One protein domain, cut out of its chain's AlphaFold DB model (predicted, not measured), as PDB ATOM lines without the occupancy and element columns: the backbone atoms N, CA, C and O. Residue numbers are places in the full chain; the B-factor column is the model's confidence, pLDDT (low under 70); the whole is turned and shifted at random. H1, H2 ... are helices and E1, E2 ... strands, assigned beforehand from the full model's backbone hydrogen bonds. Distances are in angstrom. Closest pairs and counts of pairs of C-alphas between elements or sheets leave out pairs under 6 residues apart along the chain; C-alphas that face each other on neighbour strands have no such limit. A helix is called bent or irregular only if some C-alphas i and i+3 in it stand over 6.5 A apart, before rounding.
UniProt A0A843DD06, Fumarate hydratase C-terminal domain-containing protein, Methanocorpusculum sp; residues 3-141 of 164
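What this domain is: This is residues 3 to 141 of the 164 residues of the protein "Fumarate hydratase C-terminal domain-containing protein" of Methanocorpusculum sp (UniProt A0A843DD06). Look for a strongly twisted wall of four parallel strands, the long, bent E1 and the shorter E2, E5 and E6, with three helices, H2, H3 and H4, side by side in a row on one side of it; H3 is the one of the row that lies over the wall, and H4 only grazes it. Beyond the sheet from this row, the hairpin of E3 and E4 gathers with H5 and the strand E7 into a small second group, while the short helix H1 lies toward the E6 edge. The printed part has 139 residues with five named helices and seven named strands, in the order H1 E1 H2 E2 E3 E4 H3 E5 H4 E6 H5 E7, and its class is mixed, helices and strands. The whole is compact, with a radius of gyration of the C-alphas of 13.9 A, and spans 40 by 33 by 24 A.

Where its parts are: Start with the sheet: find C-alpha 19 at (178.970, 178.087, 181.413), where E1 begins; it covers residues 19 to 28, 21.2 A from first to last C-alpha, and bends by 92 degrees at residue 24. Its fellow strands are E2, residues 50 to 52, E5, residues 88 to 91, and E6, residues 108 to 111. For the helix row, go to C-alpha 71 at (191.197, 169.375, 193.164); from there H3 runs through residues 71 to 83, 17.8 A long, and it is irregular, with C-alphas 73 and 76 at 7.7 A. H2 is residues 31 to 40, 14.4 A long, and H4 is residues 97 to 103, 9.8 A long. The remaining short elements are E3, residues 57 to 59, E4, residues 62 to 65, H5, residues 117 to 121, and H1, residues 9 to 12. E7 takes residues 124 to 130, 17.0 A long, and ends at C-alpha 130, (179.463, 169.105, 210.103).

How they stand to each other: The sheet runs E1, E2, E5, E6, all parallel. Beyond the bend, E1 and E2 are neighbours, with N 27 and O 50 within hydrogen-bond range at 3.0 A; between the neighbours E2 and E5, N 90 and O 51 are within range at 2.8 A, and between the neighbours E5 and E6, N 110 and O 89 are within range at 2.7 A. Before the bend, residues 3 to 4 pair in parallel with residues 22 to 23 of E1. E1, H2, E2 and E5, H4, E6 are strand-helix-strand units, two parallel neighbour strands with a helix between; the crossover of the second is right-handed. H3 is on the sheet at a height of 10.5 A and lies over E5, along the strands at 11 degrees on the local plane. H3 touches H2, closest at the C-alphas of Met 74 and Asp 31, 6.2 A, with a shallow tilt of 23 degrees, the same way. H3 also touches H4, closest at the C-alphas of Asn 75 and Val 99, 6.3 A, with a tilt of 36 degrees, only just steep, the same way. H2 and H4 are apart. H1 is only just not on the sheet, with 4 pairs of C-alphas within 10 A. In the hairpin E3 and E4, antiparallel, N 57 and O 65 are 2.8 A apart. The closest C-alphas of E4 and H5 are those of Ala 65 and Ala 118, 4.5 A; those of E4 and E7 are Ala 62 and Leu 126, 5.8 A. E7 pairs with no named strand, but it and E1 are near each other, and its residues 129 to 130 pair antiparallel with residues 140 to 141. In H2, H4 and H5 every O i to N i+4 pair is within hydrogen-bond range; H3 has 3 of 9, with 6 of 10 O i to N i+3 pairs within range, and H1 is too short for an i+4 pair.

The domain as a whole: Compare C-alphas 60 and 101, the two farthest apart, at 40.6 A. The printed part, residues 3 to 141, has no cut. No link is long; those from H1 to E1 and from H2 to E2 are short, and the others are tight. The mean pLDDT of the printed part is 97.1, and no printed residue is under 70 in this model.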
ATOM      1  N   LEU A   3     171.454 175.778 187.007       98.38
ATOM      2  CA  LEU A   3     171.344 174.504 187.715       98.38
ATOM      3  C   LEU A   3     170.965 174.768 189.170       98.38
ATOM      4  O   LEU A   3     171.296 175.816 189.731       98.38
ATOM      5  N   THR A   4     170.270 173.824 189.793       98.62
ATOM      6  CA  THR A   4     169.908 173.914 191.210       98.62
ATOM      7  C   THR A   4     170.124 172.566 191.872       98.62
ATOM      8  O   THR A   4     169.685 171.553 191.339       98.62
ATOM      9  N   THR A   5     170.830 172.535 193.002       98.44
ATOM     10  CA  THR A   5     170.983 171.295 193.770       98.44
ATOM     11  C   THR A   5     169.682 170.915 194.496       98.44
ATOM     12  O   THR A   5     168.927 171.802 194.899       98.44
ATOM     13  N   PRO A   6     169.421 169.610 194.716       98.56
ATOM     14  CA  PRO A   6     170.223 168.465 194.277       98.56
ATOM     15  C   PRO A   6     170.158 168.267 192.754       98.56
ATOM     16  O   PRO A   6     169.092 168.336 192.155       98.56
ATOM     17  N   LEU A   7     171.317 168.016 192.143       98.44
ATOM     18  CA  LEU A   7     171.467 167.841 190.699       98.44
ATOM     19  C   LEU A   7     170.846 166.519 190.235       98.44
ATOM     20  O   LEU A   7     171.079 165.462 190.831       98.44
ATOM     21  N   GLY A   8     170.095 166.576 189.140       97.50
ATOM     22  CA  GLY A   8     169.434 165.445 188.500       97.50
ATOM     23  C   GLY A   8     170.199 164.916 187.286       97.50
ATOM     24  O   GLY A   8     171.428 164.897 187.263       97.50
ATOM     25  N   GLY A   9     169.484 164.370 186.302       95.75
ATOM     26  CA  GLY A   9     170.080 163.820 185.076       95.75
ATOM     27  C   GLY A   9     170.593 164.884 184.102       95.75
ATOM     28  O   GLY A   9     171.435 164.576 183.269       95.75
ATOM     29  N   GLU A  10     170.153 166.134 184.250       96.56
ATOM     30  CA  GLU A  10     170.487 167.262 183.374       96.56
ATOM     31  C   GLU A  10     171.990 167.551 183.293       96.56
ATOM     32  O   GLU A  10     172.476 168.099 182.306       96.56
ATOM     33  N   VAL A  11     172.761 167.143 184.306       96.81
ATOM     34  CA  VAL A  11     174.221 167.291 184.279       96.81
ATOM     35  C   VAL A  11     174.882 166.413 183.221       96.81
ATOM     36  O   VAL A  11     176.005 166.701 182.825       96.81
ATOM     37  N   LEU A  12     174.213 165.341 182.780       97.31
ATOM     38  CA  LEU A  12     174.755 164.405 181.797       97.31
ATOM     39  C   LEU A  12     174.728 164.977 180.375       97.31
ATOM     40  O   LEU A  12     175.478 164.530 179.504       97.31
ATOM     41  N   ASP A  13     173.892 165.992 180.156       97.50
ATOM     42  CA  ASP A  13     173.783 166.691 178.880       97.50
ATOM     43  C   ASP A  13     174.860 167.769 178.722       97.50
ATOM     44  O   ASP A  13     175.200 168.136 177.592       97.50
ATOM     45  N   LEU A  14     175.460 168.216 179.831       97.94
ATOM     46  CA  LEU A  14     176.527 169.214 179.843       97.94
ATOM     47  C   LEU A  14     177.751 168.756 179.047       97.94
ATOM     48  O   LEU A  14     178.042 167.563 178.904       97.94
ATOM     49  N   THR A  15     178.481 169.732 178.523       98.06
ATOM     50  CA  THR A  15     179.725 169.518 177.786       98.06
ATOM     51  C   THR A  15     180.835 170.362 178.395       98.06
ATOM     52  O   THR A  15     180.608 171.481 178.864       98.06
ATOM     53  N   ALA A  16     182.055 169.828 178.404       97.88
ATOM     54  CA  ALA A  16     183.227 170.577 178.835       97.88
ATOM     55  C   ALA A  16     183.321 171.919 178.074       97.88
ATOM     56  O   ALA A  16     183.277 171.955 176.846       97.88
ATOM     57  N   GLY A  17     183.431 173.029 178.810       97.19
ATOM     58  CA  GLY A  17     183.393 174.399 178.280       97.19
ATOM     59  C   GLY A  17     182.082 175.147 178.535       97.19
ATOM     60  O   GLY A  17     182.075 176.381 178.482       97.19
ATOM     61  N   ASP A  18     181.000 174.444 178.876       98.00
ATOM     62  CA  ASP A  18     179.718 175.078 179.174       98.00
ATOM     63  C   ASP A  18     179.805 175.994 180.395       98.00
ATOM     64  O   ASP A  18     180.444 175.690 181.405       98.00
ATOM     65  N   ARG A  19     179.106 177.129 180.312       97.75
ATOM     66  CA  ARG A  19     178.970 178.087 181.413       97.75
ATOM     67  C   ARG A  19     177.659 177.853 182.149       97.75
ATOM     68  O   ARG A  19     176.572 177.897 181.551       97.75
ATOM     69  N   VAL A  20     177.752 177.668 183.460       97.69
ATOM     70  CA  VAL A  20     176.597 177.418 184.324       97.69
ATOM     71  C   VAL A  20     176.531 178.427 185.466       97.69
ATOM     72  O   VAL A  20     177.549 178.958 185.904       97.69
ATOM     73  N   LEU A  21     175.316 178.693 185.931       98.25
ATOM     74  CA  LEU A  21     175.044 179.365 187.196       98.25
ATOM     75  C   LEU A  21     174.435 178.324 188.131       98.25
ATOM     76  O   LEU A  21     173.405 177.736 187.788       98.25
ATOM     77  N   LEU A  22     175.083 178.067 189.263       98.56
ATOM     78  CA  LEU A  22     174.634 177.080 190.240       98.56
ATOM     79  C   LEU A  22     174.007 177.771 191.452       98.56
ATOM     80  O   LEU A  22     174.629 178.629 192.076       98.56
ATOM     81  N   SER A  23     172.795 177.347 191.789       98.81
ATOM     82  CA  SER A  23     172.082 177.737 193.007       98.81
ATOM     83  C   SER A  23     171.771 176.511 193.877       98.81
ATOM     84  O   SER A  23     171.807 175.379 193.399       98.81
ATOM     85  N   GLY A  24     171.437 176.735 195.147       98.62
ATOM     86  CA  GLY A  24     171.077 175.679 196.102       98.62
ATOM     87  C   GLY A  24     172.228 175.259 197.019       98.62
ATOM     88  O   GLY A  24     173.291 175.875 197.034       98.62
ATOM     89  N   THR A  25     172.002 174.227 197.829       98.75
ATOM     90  CA  THR A  25     172.960 173.751 198.835       98.75
ATOM     91  C   THR A  25     174.140 172.990 198.223       98.75
ATOM     92  O   THR A  25     173.955 172.062 197.431       98.75
ATOM     93  N   VAL A  26     175.352 173.343 198.644       98.81
ATOM     94  CA  VAL A  26     176.612 172.633 198.392       98.81
ATOM     95  C   VAL A  26     177.351 172.408 199.708       98.81
ATOM     96  O   VAL A  26     177.068 173.068 200.709       98.81
ATOM     97  N   TYR A  27     178.326 171.502 199.700       98.88
ATOM     98  CA  TYR A  27     179.087 171.147 200.897       98.88
ATOM     99  C   TYR A  27     180.572 171.331 200.657       98.88
ATOM    100  O   TYR A  27     181.106 170.776 199.698       98.88
ATOM    101  N   THR A  28     181.269 172.080 201.510       98.62
ATOM    102  CA  THR A  28     182.729 172.121 201.406       98.62
ATOM    103  C   THR A  28     183.315 170.792 201.855       98.62
ATOM    104  O   THR A  28     182.904 170.243 202.870       98.62
ATOM    105  N   ALA A  29     184.287 170.265 201.120       98.31
ATOM    106  CA  ALA A  29     185.016 169.076 201.536       98.31
ATOM    107  C   ALA A  29     186.410 169.082 200.911       98.31
ATOM    108  O   ALA A  29     186.557 169.172 199.688       98.31
ATOM    109  N   ARG A  30     187.438 168.987 201.753       96.50
ATOM    110  CA  ARG A  30     188.836 168.811 201.342       96.50
ATOM    111  C   ARG A  30     189.358 167.460 201.827       96.50
ATOM    112  O   ARG A  30     188.573 166.539 202.035       96.50
ATOM    113  N   ASP A  31     190.668 167.344 201.928       96.25
ATOM    114  CA  ASP A  31     191.423 166.139 202.220       96.25
ATOM    115  C   ASP A  31     190.892 165.412 203.481       96.25
ATOM    116  O   ASP A  31     190.458 164.263 203.378       96.25
ATOM    117  N   GLU A  32     190.800 166.092 204.632       98.25
ATOM    118  CA  GLU A  32     190.366 165.466 205.896       98.25
ATOM    119  C   GLU A  32     188.859 165.191 205.918       98.25
ATOM    120  O   GLU A  32     188.423 164.147 206.397       98.25
ATOM    121  N   ALA A  33     188.046 166.078 205.333       98.50
ATOM    122  CA  ALA A  33     186.608 165.838 205.193       98.50
ATOM    123  C   ALA A  33     186.306 164.580 204.371       98.50
ATOM    124  O   ALA A  33     185.424 163.808 204.737       98.50
ATOM    125  N   HIS A  34     187.023 164.352 203.265       98.50
ATOM    126  CA  HIS A  34     186.822 163.157 202.446       98.50
ATOM    127  C   HIS A  34     187.184 161.888 203.222       98.50
ATOM    128  O   HIS A  34     186.426 160.919 203.185       98.50
ATOM    129  N   LEU A  35     188.309 161.900 203.944       98.38
ATOM    130  CA  LEU A  35     188.707 160.790 204.811       98.38
ATOM    131  C   LEU A  35     187.662 160.547 205.903       98.38
ATOM    132  O   LEU A  35     187.241 159.409 206.109       98.38
ATOM    133  N   LYS A  36     187.173 161.617 206.539       98.56
ATOM    134  CA  LYS A  36     186.162 161.517 207.588       98.56
ATOM    135  C   LYS A  36     184.840 160.961 207.074       98.56
ATOM    136  O   LYS A  36     184.235 160.135 207.746       98.56
ATOM    137  N   ILE A  37     184.414 161.360 205.876       98.31
ATOM    138  CA  ILE A  37     183.205 160.829 205.236       98.31
ATOM    139  C   ILE A  37     183.357 159.338 204.912       98.31
ATOM    140  O   ILE A  37     182.408 158.575 205.079       98.31
ATOM    141  N   GLN A  38     184.537 158.895 204.471       97.81
ATOM    142  CA  GLN A  38     184.788 157.469 204.227       97.81
ATOM    143  C   GLN A  38     184.785 156.649 205.525       97.81
ATOM    144  O   GLN A  38     184.311 155.517 205.525       97.81
ATOM    145  N   GLU A  39     185.290 157.218 206.620       97.94
ATOM    146  CA  GLU A  39     185.330 156.570 207.934       97.94
ATOM    147  C   GLU A  39     183.948 156.529 208.613       97.94
ATOM    148  O   GLU A  39     183.521 155.484 209.099       97.94
ATOM    149  N   ALA A  40     183.257 157.670 208.672       97.69
ATOM    150  CA  ALA A  40     182.087 157.894 209.526       97.69
ATOM    151  C   ALA A  40     180.762 158.059 208.754       97.69
ATOM    152  O   ALA A  40     179.703 158.165 209.375       97.69
ATOM    153  N   GLY A  41     180.802 158.066 207.420       98.00
ATOM    154  CA  GLY A  41     179.639 158.242 206.548       98.00
ATOM    155  C   GLY A  41     179.383 159.694 206.139       98.00
ATOM    156  O   GLY A  41     180.100 160.612 206.517       98.00
ATOM    157  N   PHE A  42     178.348 159.920 205.327       98.25
ATOM    158  CA  PHE A  42     177.948 161.273 204.937       98.25
ATOM    159  C   PHE A  42     177.080 161.925 206.025       98.25
ATOM    160  O   PHE A  42     176.095 161.315 206.446       98.25
ATOM    161  N   PRO A  43     177.354 163.182 206.424       97.69
ATOM    162  CA  PRO A  43     176.517 163.911 207.376       97.69
ATOM    163  C   PRO A  43     175.296 164.584 206.713       97.69
ATOM    164  O   PRO A  43     174.522 165.265 207.378       97.69
ATOM    165  N   PHE A  44     175.120 164.388 205.403       98.25
ATOM    166  CA  PHE A  44     174.029 164.897 204.571       98.25
ATOM    167  C   PHE A  44     173.628 163.838 203.529       98.25
ATOM    168  O   PHE A  44     174.277 162.804 203.405       98.25
ATOM    169  N   ASN A  45     172.571 164.076 202.746       98.38
ATOM    170  CA  ASN A  45     172.204 163.173 201.649       98.38
ATOM    171  C   ASN A  45     173.118 163.398 200.424       98.38
ATOM    172  O   ASN A  45     173.013 164.455 199.799       98.38
ATOM    173  N   PRO A  46     173.971 162.432 200.029       98.38
ATOM    174  CA  PRO A  46     174.907 162.618 198.920       98.38
ATOM    175  C   PRO A  46     174.239 162.632 197.539       98.38
ATOM    176  O   PRO A  46     174.823 163.148 196.590       98.38
ATOM    177  N   LYS A  47     173.026 162.082 197.388       98.62
ATOM    178  CA  LYS A  47     172.388 161.923 196.072       98.62
ATOM    179  C   LYS A  47     172.110 163.277 195.414       98.62
ATOM    180  O   LYS A  47     171.260 164.031 195.878       98.62
ATOM    181  N   GLY A  48     172.811 163.559 194.316       98.62
ATOM    182  CA  GLY A  48     172.707 164.827 193.588       98.62
ATOM    183  C   GLY A  48     173.417 165.998 194.278       98.62
ATOM    184  O   GLY A  48     173.385 167.118 193.769       98.62
ATOM    185  N   ALA A  49     174.067 165.773 195.420       98.75
ATOM    186  CA  ALA A  49     174.793 166.822 196.119       98.75
ATOM    187  C   ALA A  49     176.088 167.190 195.379       98.75
ATOM    188  O   ALA A  49     176.598 166.453 194.525       98.75
ATOM    189  N   VAL A  50     176.606 168.367 195.726       98.88
ATOM    190  CA  VAL A  50     177.819 168.937 195.145       98.88
ATOM    191  C   VAL A  50     178.840 169.161 196.245       98.88
ATOM    192  O   VAL A  50     178.542 169.824 197.242       98.88
ATOM    193  N   LEU A  51     180.046 168.632 196.040       98.81
ATOM    194  CA  LEU A  51     181.189 168.910 196.899       98.81
ATOM    195  C   LEU A  51     181.964 170.102 196.351       98.81
ATOM    196  O   LEU A  51     182.329 170.135 195.177       98.81
ATOM    197  N   TYR A  52     182.251 171.070 197.211       98.62
ATOM    198  CA  TYR A  52     183.118 172.190 196.913       98.62
ATOM    199  C   TYR A  52     184.478 171.994 197.580       98.62
ATOM    200  O   TYR A  52     184.616 172.059 198.800       98.62
ATOM    201  N   HIS A  53     185.515 171.786 196.777       98.44
ATOM    202  CA  HIS A  53     186.891 171.724 197.244       98.44
ATOM    203  C   HIS A  53     187.342 173.125 197.673       98.44
ATOM    204  O   HIS A  53     187.929 173.882 196.897       98.44
ATOM    205  N   CYS A  54     187.045 173.482 198.917       97.50
ATOM    206  CA  CYS A  54     187.239 174.809 199.480       97.50
ATOM    207  C   CYS A  54     187.535 174.690 200.975       97.50
ATOM    208  O   CYS A  54     186.913 173.888 201.660       97.50
ATOM    209  N   GLY A  55     188.490 175.482 201.459       97.06
ATOM    210  CA  GLY A  55     188.644 175.749 202.887       97.06
ATOM    211  C   GLY A  55     188.152 177.171 203.128       97.06
ATOM    212  O   GLY A  55     188.909 178.097 202.818       97.06
ATOM    213  N   PRO A  56     186.894 177.367 203.552       96.88
ATOM    214  CA  PRO A  56     186.333 178.700 203.684       96.88
ATOM    215  C   PRO A  56     186.902 179.419 204.911       96.88
ATOM    216  O   PRO A  56     187.327 178.797 205.883       96.88
ATOM    217  N   VAL A  57     186.873 180.747 204.872       97.81
ATOM    218  CA  VAL A  57     187.064 181.604 206.042       97.81
ATOM    219  C   VAL A  57     185.685 181.987 206.550       97.81
ATOM    220  O   VAL A  57     184.926 182.647 205.835       97.81
ATOM    221  N   ILE A  58     185.374 181.566 207.771       97.88
ATOM    222  CA  ILE A  58     184.111 181.857 208.443       97.88
ATOM    223  C   ILE A  58     184.370 182.863 209.558       97.88
ATOM    224  O   ILE A  58     185.252 182.661 210.391       97.88
ATOM    225  N   GLN A  59     183.583 183.931 209.589       97.50
ATOM    226  CA  GLN A  59     183.610 184.925 210.655       97.50
ATOM    227  C   GLN A  59     182.182 185.387 210.922       97.50
ATOM    228  O   GLN A  59     181.411 185.547 209.979       97.50
ATOM    229  N   ASP A  60     181.818 185.566 212.194       94.62
ATOM    230  CA  ASP A  60     180.502 186.080 212.597       94.62
ATOM    231  C   ASP A  60     179.326 185.322 211.945       94.62
ATOM    232  O   ASP A  60     178.325 185.900 211.530       94.62
ATOM    233  N   ASN A  61     179.470 183.993 211.845       92.44
ATOM    234  CA  ASN A  61     178.508 183.079 211.222       92.44
ATOM    235  C   ASN A  61     178.220 183.364 209.729       92.44
ATOM    236  O   ASN A  61     177.165 183.000 209.208       92.44
ATOM    237  N   ALA A  62     179.167 183.994 209.032       96.25
ATOM    238  CA  ALA A  62     179.118 184.270 207.604       96.25
ATOM    239  C   ALA A  62     180.366 183.740 206.888       96.25
ATOM    240  O   ALA A  62     181.456 183.648 207.458       96.25
ATOM    241  N   VAL A  63     180.208 183.410 205.605       97.94
ATOM    242  CA  VAL A  63     181.333 183.075 204.729       97.94
ATOM    243  C   VAL A  63     181.989 184.383 204.293       97.94
ATOM    244  O   VAL A  63     181.363 185.181 203.604       97.94
ATOM    245  N   VAL A  64     183.238 184.621 204.692       97.38
ATOM    246  CA  VAL A  64     183.992 185.841 204.336       97.38
ATOM    247  C   VAL A  64     184.799 185.635 203.059       97.38
ATOM    248  O   VAL A  64     184.924 186.531 202.226       97.38
ATOM    249  N   ALA A  65     185.356 184.438 202.888       96.88
ATOM    250  CA  ALA A  65     186.108 184.070 201.700       96.88
ATOM    251  C   ALA A  65     185.977 182.570 201.447       96.88
ATOM    252  O   ALA A  65     186.163 181.766 202.355       96.88
ATOM    253  N   ALA A  66     185.706 182.183 200.204       96.19
ATOM    254  CA  ALA A  66     185.572 180.781 199.822       96.19
ATOM    255  C   ALA A  66     186.177 180.560 198.437       96.19
ATOM    256  O   ALA A  66     185.483 180.476 197.432       96.19
ATOM    257  N   GLY A  67     187.509 180.550 198.372       94.56
ATOM    258  CA  GLY A  67     188.236 180.244 197.142       94.56
ATOM    259  C   GLY A  67     188.398 178.732 196.937       94.56
ATOM    260  O   GLY A  67     188.523 177.993 197.915       94.56
ATOM    261  N   PRO A  68     188.470 178.250 195.685       95.88
ATOM    262  CA  PRO A  68     188.678 176.841 195.401       95.88
ATOM    263  C   PRO A  68     190.118 176.438 195.739       95.88
ATOM    264  O   PRO A  68     191.076 177.182 195.492       95.88
ATOM    265  N   THR A  69     190.292 175.214 196.222       95.25
ATOM    266  CA  THR A  69     191.597 174.559 196.340       95.25
ATOM    267  C   THR A  69     191.868 173.653 195.137       95.25
ATOM    268  O   THR A  69     190.987 173.369 194.325       95.25
ATOM    269  N   THR A  70     193.120 173.222 194.998       96.12
ATOM    270  CA  THR A  70     193.548 172.308 193.934       96.12
ATOM    271  C   THR A  70     192.855 170.955 194.078       96.12
ATOM    272  O   THR A  70     193.093 170.249 195.056       96.12
ATOM    273  N   SER A  71     192.033 170.580 193.096       97.75
ATOM    274  CA  SER A  71     191.197 169.375 193.164       97.75
ATOM    275  C   SER A  71     191.980 168.071 193.055       97.75
ATOM    276  O   SER A  71     191.558 167.068 193.619       97.75
ATOM    277  N   ALA A  72     193.149 168.094 192.413       96.94
ATOM    278  CA  ALA A  72     193.991 166.913 192.240       96.94
ATOM    279  C   ALA A  72     194.410 166.232 193.561       96.94
ATOM    280  O   ALA A  72     194.734 165.046 193.555       96.94
ATOM    281  N   ARG A  73     194.375 166.941 194.701       97.44
ATOM    282  CA  ARG A  73     194.659 166.333 196.011       97.44
ATOM    283  C   ARG A  73     193.619 165.283 196.420       97.44
ATOM    284  O   ARG A  73     193.968 164.311 197.077       97.44
ATOM    285  N   MET A  74     192.378 165.426 195.953       98.19
ATOM    286  CA  MET A  74     191.272 164.522 196.277       98.19
ATOM    287  C   MET A  74     191.097 163.398 195.247       98.19
ATOM    288  O   MET A  74     190.169 162.610 195.392       98.19
ATOM    289  N   ASN A  75     191.970 163.267 194.235       97.94
ATOM    290  CA  ASN A  75     191.815 162.260 193.170       97.94
ATOM    291  C   ASN A  75     191.562 160.849 193.734       97.94
ATOM    292  O   ASN A  75     190.552 160.232 193.424       97.94
ATOM    293  N   ARG A  76     192.411 160.389 194.664       97.69
ATOM    294  CA  ARG A  76     192.297 159.055 195.293       97.69
ATOM    295  C   ARG A  76     191.114 158.905 196.253       97.69
ATOM    296  O   ARG A  76     190.837 157.806 196.717       97.69
ATOM    297  N   LEU A  77     190.455 160.009 196.595       97.75
ATOM    298  CA  LEU A  77     189.361 160.066 197.562       97.75
ATOM    299  C   LEU A  77     188.001 160.298 196.894       97.75
ATOM    300  O   LEU A  77     186.979 160.277 197.578       97.75
ATOM    301  N   THR A  78     187.982 160.528 195.578       97.94
ATOM    302  CA  THR A  78     186.796 160.968 194.832       97.94
ATOM    303  C   THR A  78     185.837 159.819 194.547       97.94
ATOM    304  O   THR A  78     184.627 159.977 194.722       97.94
ATOM    305  N   LYS A  79     186.356 158.640 194.184       98.06
ATOM    306  CA  LYS A  79     185.538 157.479 193.822       98.06
ATOM    307  C   LYS A  79     184.422 157.144 194.818       98.06
ATOM    308  O   LYS A  79     183.274 157.051 194.377       98.06
ATOM    309  N   PRO A  80     184.685 157.013 196.135       98.31
ATOM    310  CA  PRO A  80     183.630 156.672 197.088       98.31
ATOM    311  C   PRO A  80     182.558 157.762 197.190       98.31
ATOM    312  O   PRO A  80     181.398 157.463 197.462       98.31
ATOM    313  N   MET A  81     182.920 159.023 196.923       98.50
ATOM    314  CA  MET A  81     181.965 160.129 196.909       98.50
ATOM    315  C   MET A  81     180.989 160.001 195.738       98.50
ATOM    316  O   MET A  81     179.776 160.127 195.909       98.50
ATOM    317  N   LEU A  82     181.515 159.702 194.549       98.44
ATOM    318  CA  LEU A  82     180.710 159.495 193.346       98.44
ATOM    319  C   LEU A  82     179.856 158.224 193.449       98.44
ATOM    320  O   LEU A  82     178.691 158.243 193.055       98.44
ATOM    321  N   ASP A  83     180.400 157.144 194.019       98.25
ATOM    322  CA  ASP A  83     179.658 155.900 194.271       98.25
ATOM    323  C   ASP A  83     178.470 156.130 195.235       98.25
ATOM    324  O   ASP A  83     177.419 155.508 195.078       98.25
ATOM    325  N   ALA A  84     178.588 157.075 196.176       98.25
ATOM    326  CA  ALA A  84     177.503 157.471 197.078       98.25
ATOM    327  C   ALA A  84     176.435 158.375 196.425       98.25
ATOM    328  O   ALA A  84     175.362 158.580 196.998       98.25
ATOM    329  N   GLY A  85     176.693 158.898 195.223       98.25
ATOM    330  CA  GLY A  85     175.741 159.702 194.453       98.25
ATOM    331  C   GLY A  85     176.044 161.198 194.385       98.25
ATOM    332  O   GLY A  85     175.194 161.935 193.873       98.25
ATOM    333  N   ILE A  86     177.224 161.644 194.845       98.69
ATOM    334  CA  ILE A  86     177.713 162.998 194.553       98.69
ATOM    335  C   ILE A  86     177.754 163.179 193.038       98.69
ATOM    336  O   ILE A  86     178.242 162.322 192.303       98.69
ATOM    337  N   ARG A  87     177.219 164.307 192.575       98.38
ATOM    338  CA  ARG A  87     176.980 164.546 191.148       98.38
ATOM    339  C   ARG A  87     177.722 165.756 190.590       98.38
ATOM    340  O   ARG A  87     177.850 165.894 189.374       98.38
ATOM    341  N   GLY A  88     178.256 166.602 191.463       98.62
ATOM    342  CA  GLY A  88     179.131 167.697 191.071       98.62
ATOM    343  C   GLY A  88     180.317 167.842 192.010       98.62
ATOM    344  O   GLY A  88     180.189 167.680 193.224       98.62
ATOM    345  N   LEU A  89     181.459 168.196 191.436       98.75
ATOM    346  CA  LEU A  89     182.671 168.565 192.162       98.75
ATOM    347  C   LEU A  89     183.067 169.974 191.727       98.75
ATOM    348  O   LEU A  89     183.241 170.205 190.538       98.75
ATOM    349  N   ILE A  90     183.224 170.918 192.651       98.62
ATOM    350  CA  ILE A  90     183.702 172.275 192.353       98.62
ATOM    351  C   ILE A  90     185.146 172.410 192.841       98.62
ATOM    352  O   ILE A  90     185.447 172.070 193.982       98.62
ATOM    353  N   GLY A  91     186.047 172.965 192.029       97.75
ATOM    354  CA  GLY A  91     187.389 173.330 192.496       97.75
ATOM    355  C   GLY A  91     188.248 174.015 191.436       97.75
ATOM    356  O   GLY A  91     187.720 174.671 190.538       97.75
ATOM    357  N   LYS A  92     189.580 173.892 191.545       96.38
ATOM    358  CA  LYS A  92     190.527 174.405 190.534       96.38
ATOM    359  C   LYS A  92     191.582 173.375 190.123       96.38
ATOM    360  O   LYS A  92     191.920 172.474 190.889       96.38
ATOM    361  N   GLY A  93     192.162 173.578 188.940       93.75
ATOM    362  CA  GLY A  93     193.322 172.828 188.442       93.75
ATOM    363  C   GLY A  93     193.008 171.479 187.789       93.75
ATOM    364  O   GLY A  93     193.939 170.813 187.354       93.75
ATOM    365  N   GLY A  94     191.732 171.094 187.702       95.25
ATOM    366  CA  GLY A  94     191.327 169.813 187.130       95.25
ATOM    367  C   GLY A  94     191.604 168.622 188.050       95.25
ATOM    368  O   GLY A  94     191.969 168.779 189.219       95.25
ATOM    369  N   MET A  95     191.375 167.427 187.512       97.50
ATOM    370  CA  MET A  95     191.505 166.139 188.203       97.50
ATOM    371  C   MET A  95     192.150 165.107 187.264       97.50
ATOM    372  O   MET A  95     192.327 165.385 186.074       97.50
ATOM    373  N   SER A  96     192.568 163.959 187.802       97.31
ATOM    374  CA  SER A  96     193.243 162.905 187.028       97.31
ATOM    375  C   SER A  96     192.317 162.226 186.017       97.31
ATOM    376  O   SER A  96     191.096 162.296 186.123       97.31
ATOM    377  N   ASP A  97     192.913 161.492 185.077       97.12
ATOM    378  CA  ASP A  97     192.187 160.658 184.109       97.12
ATOM    379  C   ASP A  97     191.313 159.598 184.763       97.12
ATOM    380  O   ASP A  97     190.222 159.316 184.287       97.12
ATOM    381  N   GLU A  98     191.774 159.054 185.883       97.75
ATOM    382  CA  GLU A  98     190.985 158.144 186.704       97.75
ATOM    383  C   GLU A  98     189.662 158.797 187.126       97.75
ATOM    384  O   GLU A  98     188.599 158.227 186.906       97.75
ATOM    385  N   VAL A  99     189.701 160.046 187.602       97.94
ATOM    386  CA  VAL A  99     188.489 160.784 187.989       97.94
ATOM    387  C   VAL A  99     187.629 161.153 186.777       97.94
ATOM    388  O   VAL A  99     186.404 161.157 186.875       97.94
ATOM    389  N   VAL A 100     188.235 161.442 185.619       98.00
ATOM    390  CA  VAL A 100     187.488 161.656 184.364       98.00
ATOM    391  C   VAL A 100     186.646 160.423 184.032       98.00
ATOM    392  O   VAL A 100     185.461 160.549 183.723       98.00
ATOM    393  N   GLU A 101     187.236 159.235 184.134       98.12
ATOM    394  CA  GLU A 101     186.529 157.976 183.901       98.12
ATOM    395  C   GLU A 101     185.485 157.694 184.991       98.12
ATOM    396  O   GLU A 101     184.373 157.268 184.681       98.12
ATOM    397  N   GLU A 102     185.779 158.001 186.257       98.19
ATOM    398  CA  GLU A 102     184.817 157.865 187.358       98.19
ATOM    399  C   GLU A 102     183.595 158.783 187.212       98.19
ATOM    400  O   GLU A 102     182.503 158.415 187.646       98.19
ATOM    401  N   LEU A 103     183.746 159.958 186.593       98.12
ATOM    402  CA  LEU A 103     182.648 160.894 186.336       98.12
ATOM    403  C   LEU A 103     181.727 160.444 185.190       98.12
ATOM    404  O   LEU A 103     180.584 160.916 185.116       98.12
ATOM    405  N   ARG A 104     182.170 159.529 184.312       97.81
ATOM    406  CA  ARG A 104     181.389 159.115 183.134       97.81
ATOM    407  C   ARG A 104     180.008 158.595 183.513       97.81
ATOM    408  O   ARG A 104     179.868 157.652 184.287       97.81
ATOM    409  N   GLY A 105     178.975 159.209 182.942       97.44
ATOM    410  CA  GLY A 105     177.575 158.871 183.215       97.44
ATOM    411  C   GLY A 105     177.097 159.155 184.649       97.44
ATOM    412  O   GLY A 105     175.973 158.789 184.985       97.44
ATOM    413  N   ARG A 106     177.914 159.791 185.505       97.44
ATOM    414  CA  ARG A 106     177.595 160.006 186.930       97.44
ATOM    415  C   ARG A 106     177.450 161.469 187.311       97.44
ATOM    416  O   ARG A 106     176.528 161.794 188.062       97.44
ATOM    417  N   GLY A 107     178.343 162.326 186.821       98.00
ATOM    418  CA  GLY A 107     178.418 163.720 187.237       98.00
ATOM    419  C   GLY A 107     179.441 164.530 186.454       98.00
ATOM    420  O   GLY A 107     179.984 164.069 185.453       98.00
ATOM    421  N   VAL A 108     179.693 165.751 186.921       98.69
ATOM    422  CA  VAL A 108     180.590 166.707 186.261       98.69
ATOM    423  C   VAL A 108     181.532 167.387 187.252       98.69
ATOM    424  O   VAL A 108     181.224 167.552 188.434       98.69
ATOM    425  N   TYR A 109     182.679 167.829 186.750       98.75
ATOM    426  CA  TYR A 109     183.578 168.722 187.468       98.75
ATOM    427  C   TYR A 109     183.358 170.159 187.003       98.75
ATOM    428  O   TYR A 109     183.520 170.479 185.824       98.75
ATOM    429  N   PHE A 110     183.064 171.044 187.942       98.56
ATOM    430  CA  PHE A 110     182.976 172.475 187.739       98.56
ATOM    431  C   PHE A 110     184.293 173.153 188.127       98.56
ATOM    432  O   PHE A 110     184.729 173.148 189.281       98.56
ATOM    433  N   ALA A 111     184.917 173.794 187.149       97.56
ATOM    434  CA  ALA A 111     186.036 174.685 187.366       97.56
ATOM    435  C   ALA A 111     185.524 176.043 187.864       97.56
ATOM    436  O   ALA A 111     184.716 176.700 187.200       97.56
ATOM    437  N   PHE A 112     186.033 176.482 189.014       95.44
ATOM    438  CA  PHE A 112     185.838 177.841 189.505       95.44
ATOM    439  C   PHE A 112     187.128 178.657 189.378       95.44
ATOM    440  O   PHE A 112     188.239 178.157 189.575       95.44
ATOM    441  N   THR A 113     186.980 179.938 189.053       83.81
ATOM    442  CA  THR A 113     188.099 180.866 188.877       83.81
ATOM    443  C   THR A 113     188.806 181.132 190.204       83.81
ATOM    444  O   THR A 113     188.216 181.655 191.150       83.81
ATOM    445  N   GLY A 114     190.093 180.791 190.285       78.56
ATOM    446  CA  GLY A 114     190.931 181.138 191.435       78.56
ATOM    447  C   GLY A 114     191.170 182.650 191.550       78.56
ATOM    448  O   GLY A 114     191.090 183.370 190.560       78.56
ATOM    449  N   GLY A 115     191.492 183.124 192.757       82.00
ATOM    450  CA  GLY A 115     191.866 184.526 193.014       82.00
ATOM    451  C   GLY A 115     190.719 185.451 193.438       82.00
ATOM    452  O   GLY A 115     190.982 186.551 193.906       82.00
ATOM    453  N   CYS A 116     189.467 184.992 193.370       89.38
ATOM    454  CA  CYS A 116     188.278 185.805 193.660       89.38
ATOM    455  C   CYS A 116     187.501 185.310 194.897       89.38
ATOM    456  O   CYS A 116     186.277 185.223 194.869       89.38
ATOM    457  N   ALA A 117     188.190 184.943 195.983       91.94
ATOM    458  CA  ALA A 117     187.576 184.252 197.129       91.94
ATOM    459  C   ALA A 117     186.501 185.076 197.869       91.94
ATOM    460  O   ALA A 117     185.485 184.513 198.272       91.94
ATOM    461  N   ALA A 118     186.698 186.389 198.020       92.75
ATOM    462  CA  ALA A 118     185.694 187.282 198.611       92.75
ATOM    463  C   ALA A 118     184.476 187.464 197.686       92.75
ATOM    464  O   ALA A 118     183.338 187.492 198.142       92.75
ATOM    465  N   LEU A 119     184.700 187.515 196.368       91.00
ATOM    466  CA  LEU A 119     183.610 187.568 195.393       91.00
ATOM    467  C   LEU A 119     182.806 186.263 195.392       91.00
ATOM    468  O   LEU A 119     181.584 186.308 195.350       91.00
ATOM    469  N   ALA A 120     183.468 185.109 195.504       92.88
ATOM    470  CA  ALA A 120     182.789 183.823 195.653       92.88
ATOM    471  C   ALA A 120     181.852 183.822 196.870       92.88
ATOM    472  O   ALA A 120     180.703 183.403 196.761       92.88
ATOM    473  N   ALA A 121     182.320 184.365 197.998       95.69
ATOM    474  CA  ALA A 121     181.538 184.472 199.224       95.69
ATOM    475  C   ALA A 121     180.297 185.378 199.087       95.69
ATOM    476  O   ALA A 121     179.300 185.139 199.760       95.69
ATOM    477  N   SER A 122     180.295 186.354 198.169       95.50
ATOM    478  CA  SER A 122     179.116 187.206 197.917       95.50
ATOM    479  C   SER A 122     177.897 186.442 197.376       95.50
ATOM    480  O   SER A 122     176.772 186.926 197.478       95.50
ATOM    481  N   CYS A 123     178.109 185.233 196.846       95.62
ATOM    482  CA  CYS A 123     177.057 184.335 196.374       95.62
ATOM    483  C   CYS A 123     176.630 183.299 197.431       95.62
ATOM    484  O   CYS A 123     175.886 182.382 197.088       95.62
ATOM    485  N   MET A 124     177.134 183.377 198.669       98.06
ATOM    486  CA  MET A 124     177.048 182.298 199.658       98.06
ATOM    487  C   MET A 124     176.295 182.708 200.920       98.06
ATOM    488  O   MET A 124     176.531 183.768 201.495       98.06
ATOM    489  N   ARG A 125     175.451 181.803 201.414       98.38
ATOM    490  CA  ARG A 125     174.826 181.889 202.734       98.38
ATOM    491  C   ARG A 125     175.158 180.643 203.544       98.38
ATOM    492  O   ARG A 125     174.867 179.529 203.118       98.38
ATOM    493  N   LEU A 126     175.754 180.834 204.719       98.50
ATOM    494  CA  LEU A 126     176.079 179.736 205.626       98.50
ATOM    495  C   LEU A 126     174.792 179.110 206.182       98.50
ATOM    496  O   LEU A 126     173.898 179.825 206.640       98.50
ATOM    497  N   LYS A 127     174.692 177.781 206.127       98.38
ATOM    498  CA  LYS A 127     173.536 177.020 206.622       98.38
ATOM    499  C   LYS A 127     173.875 176.169 207.835       98.38
ATOM    500  O   LYS A 127     173.053 176.069 208.740       98.38
ATOM    501  N   GLY A 128     175.079 175.611 207.870       98.00
ATOM    502  CA  GLY A 128     175.501 174.725 208.941       98.00
ATOM    503  C   GLY A 128     176.941 174.259 208.788       98.00
ATOM    504  O   GLY A 128     177.642 174.618 207.840       98.00
ATOM    505  N   VAL A 129     177.370 173.453 209.750       98.38
ATOM    506  CA  VAL A 129     178.684 172.818 209.772       98.38
ATOM    507  C   VAL A 129     178.550 171.395 210.292       98.38
ATOM    508  O   VAL A 129     177.817 171.134 211.246       98.38
ATOM    509  N   HIS A 130     179.288 170.484 209.674       98.44
ATOM    510  CA  HIS A 130     179.463 169.105 210.103       98.44
ATOM    511  C   HIS A 130     180.953 168.811 210.262       98.44
ATOM    512  O   HIS A 130     181.794 169.476 209.655       98.44
ATOM    513  N   TYR A 131     181.276 167.809 211.081       98.19
ATOM    514  CA  TYR A 131     182.657 167.460 211.428       98.19
ATOM    515  C   TYR A 131     183.485 168.685 211.852       98.19
ATOM    516  O   TYR A 131     184.600 168.909 211.379       98.19
ATOM    517  N   ALA A 132     182.902 169.530 212.711       97.69
ATOM    518  CA  ALA A 132     183.511 170.782 213.159       97.69
ATOM    519  C   ALA A 132     184.848 170.559 213.891       97.69
ATOM    520  O   ALA A 132     185.697 171.450 213.914       97.69
ATOM    521  N   GLU A 133     185.061 169.361 214.440       98.06
ATOM    522  CA  GLU A 133     186.311 168.922 215.055       98.06
ATOM    523  C   GLU A 133     187.512 168.927 214.096       98.06
ATOM    524  O   GLU A 133     188.644 169.027 214.562       98.06
ATOM    525  N   LEU A 134     187.289 168.886 212.775       97.75
ATOM    526  CA  LEU A 134     188.353 168.987 211.766       97.75
ATOM    527  C   LEU A 134     188.925 170.414 211.647       97.75
ATOM    528  O   LEU A 134     189.970 170.631 211.038       97.75
ATOM    529  N   GLY A 135     188.256 171.404 212.244       97.62
ATOM    530  CA  GLY A 135     188.642 172.809 212.190       97.62
ATOM    531  C   GLY A 135     188.117 173.538 210.952       97.62
ATOM    532  O   GLY A 135     187.679 172.939 209.974       97.62
ATOM    533  N   MET A 136     188.161 174.873 210.987       97.25
ATOM    534  CA  MET A 136     187.459 175.741 210.027       97.25
ATOM    535  C   MET A 136     187.748 175.421 208.553       97.25
ATOM    536  O   MET A 136     186.838 175.449 207.734       97.25
ATOM    537  N   ALA A 137     188.996 175.111 208.204       96.12
ATOM    538  CA  ALA A 137     189.379 174.899 206.811       96.12
ATOM    539  C   ALA A 137     189.067 173.485 206.282       96.12
ATOM    540  O   ALA A 137     189.071 173.292 205.067       96.12
ATOM    541  N   GLU A 138     188.844 172.509 207.164       97.81
ATOM    542  CA  GLU A 138     188.621 171.097 206.812       97.81
ATOM    543  C   GLU A 138     187.209 170.606 207.143       97.81
ATOM    544  O   GLU A 138     186.776 169.608 206.579       97.81
ATOM    545  N   ALA A 139     186.477 171.295 208.020       98.38
ATOM    546  CA  ALA A 139     185.096 170.962 208.336       98.38
ATOM    547  C   ALA A 139     184.200 170.994 207.086       98.38
ATOM    548  O   ALA A 139     184.457 171.697 206.098       98.38
ATOM    549  N   VAL A 140     183.106 170.240 207.152       98.69
ATOM    550  CA  VAL A 140     182.116 170.186 206.081       98.69
ATOM    551  C   VAL A 140     181.095 171.292 206.303       98.69
ATOM    552  O   VAL A 140     180.183 171.153 207.114       98.69
ATOM    553  N   TRP A 141     181.248 172.404 205.593       98.62
ATOM    554  CA  TRP A 141     180.321 173.528 205.670       98.62
ATOM    555  C   TRP A 141     179.176 173.338 204.688       98.62
ATOM    556  O   TRP A 141     179.403 173.156 203.493       98.62
TER     557      TRP A 141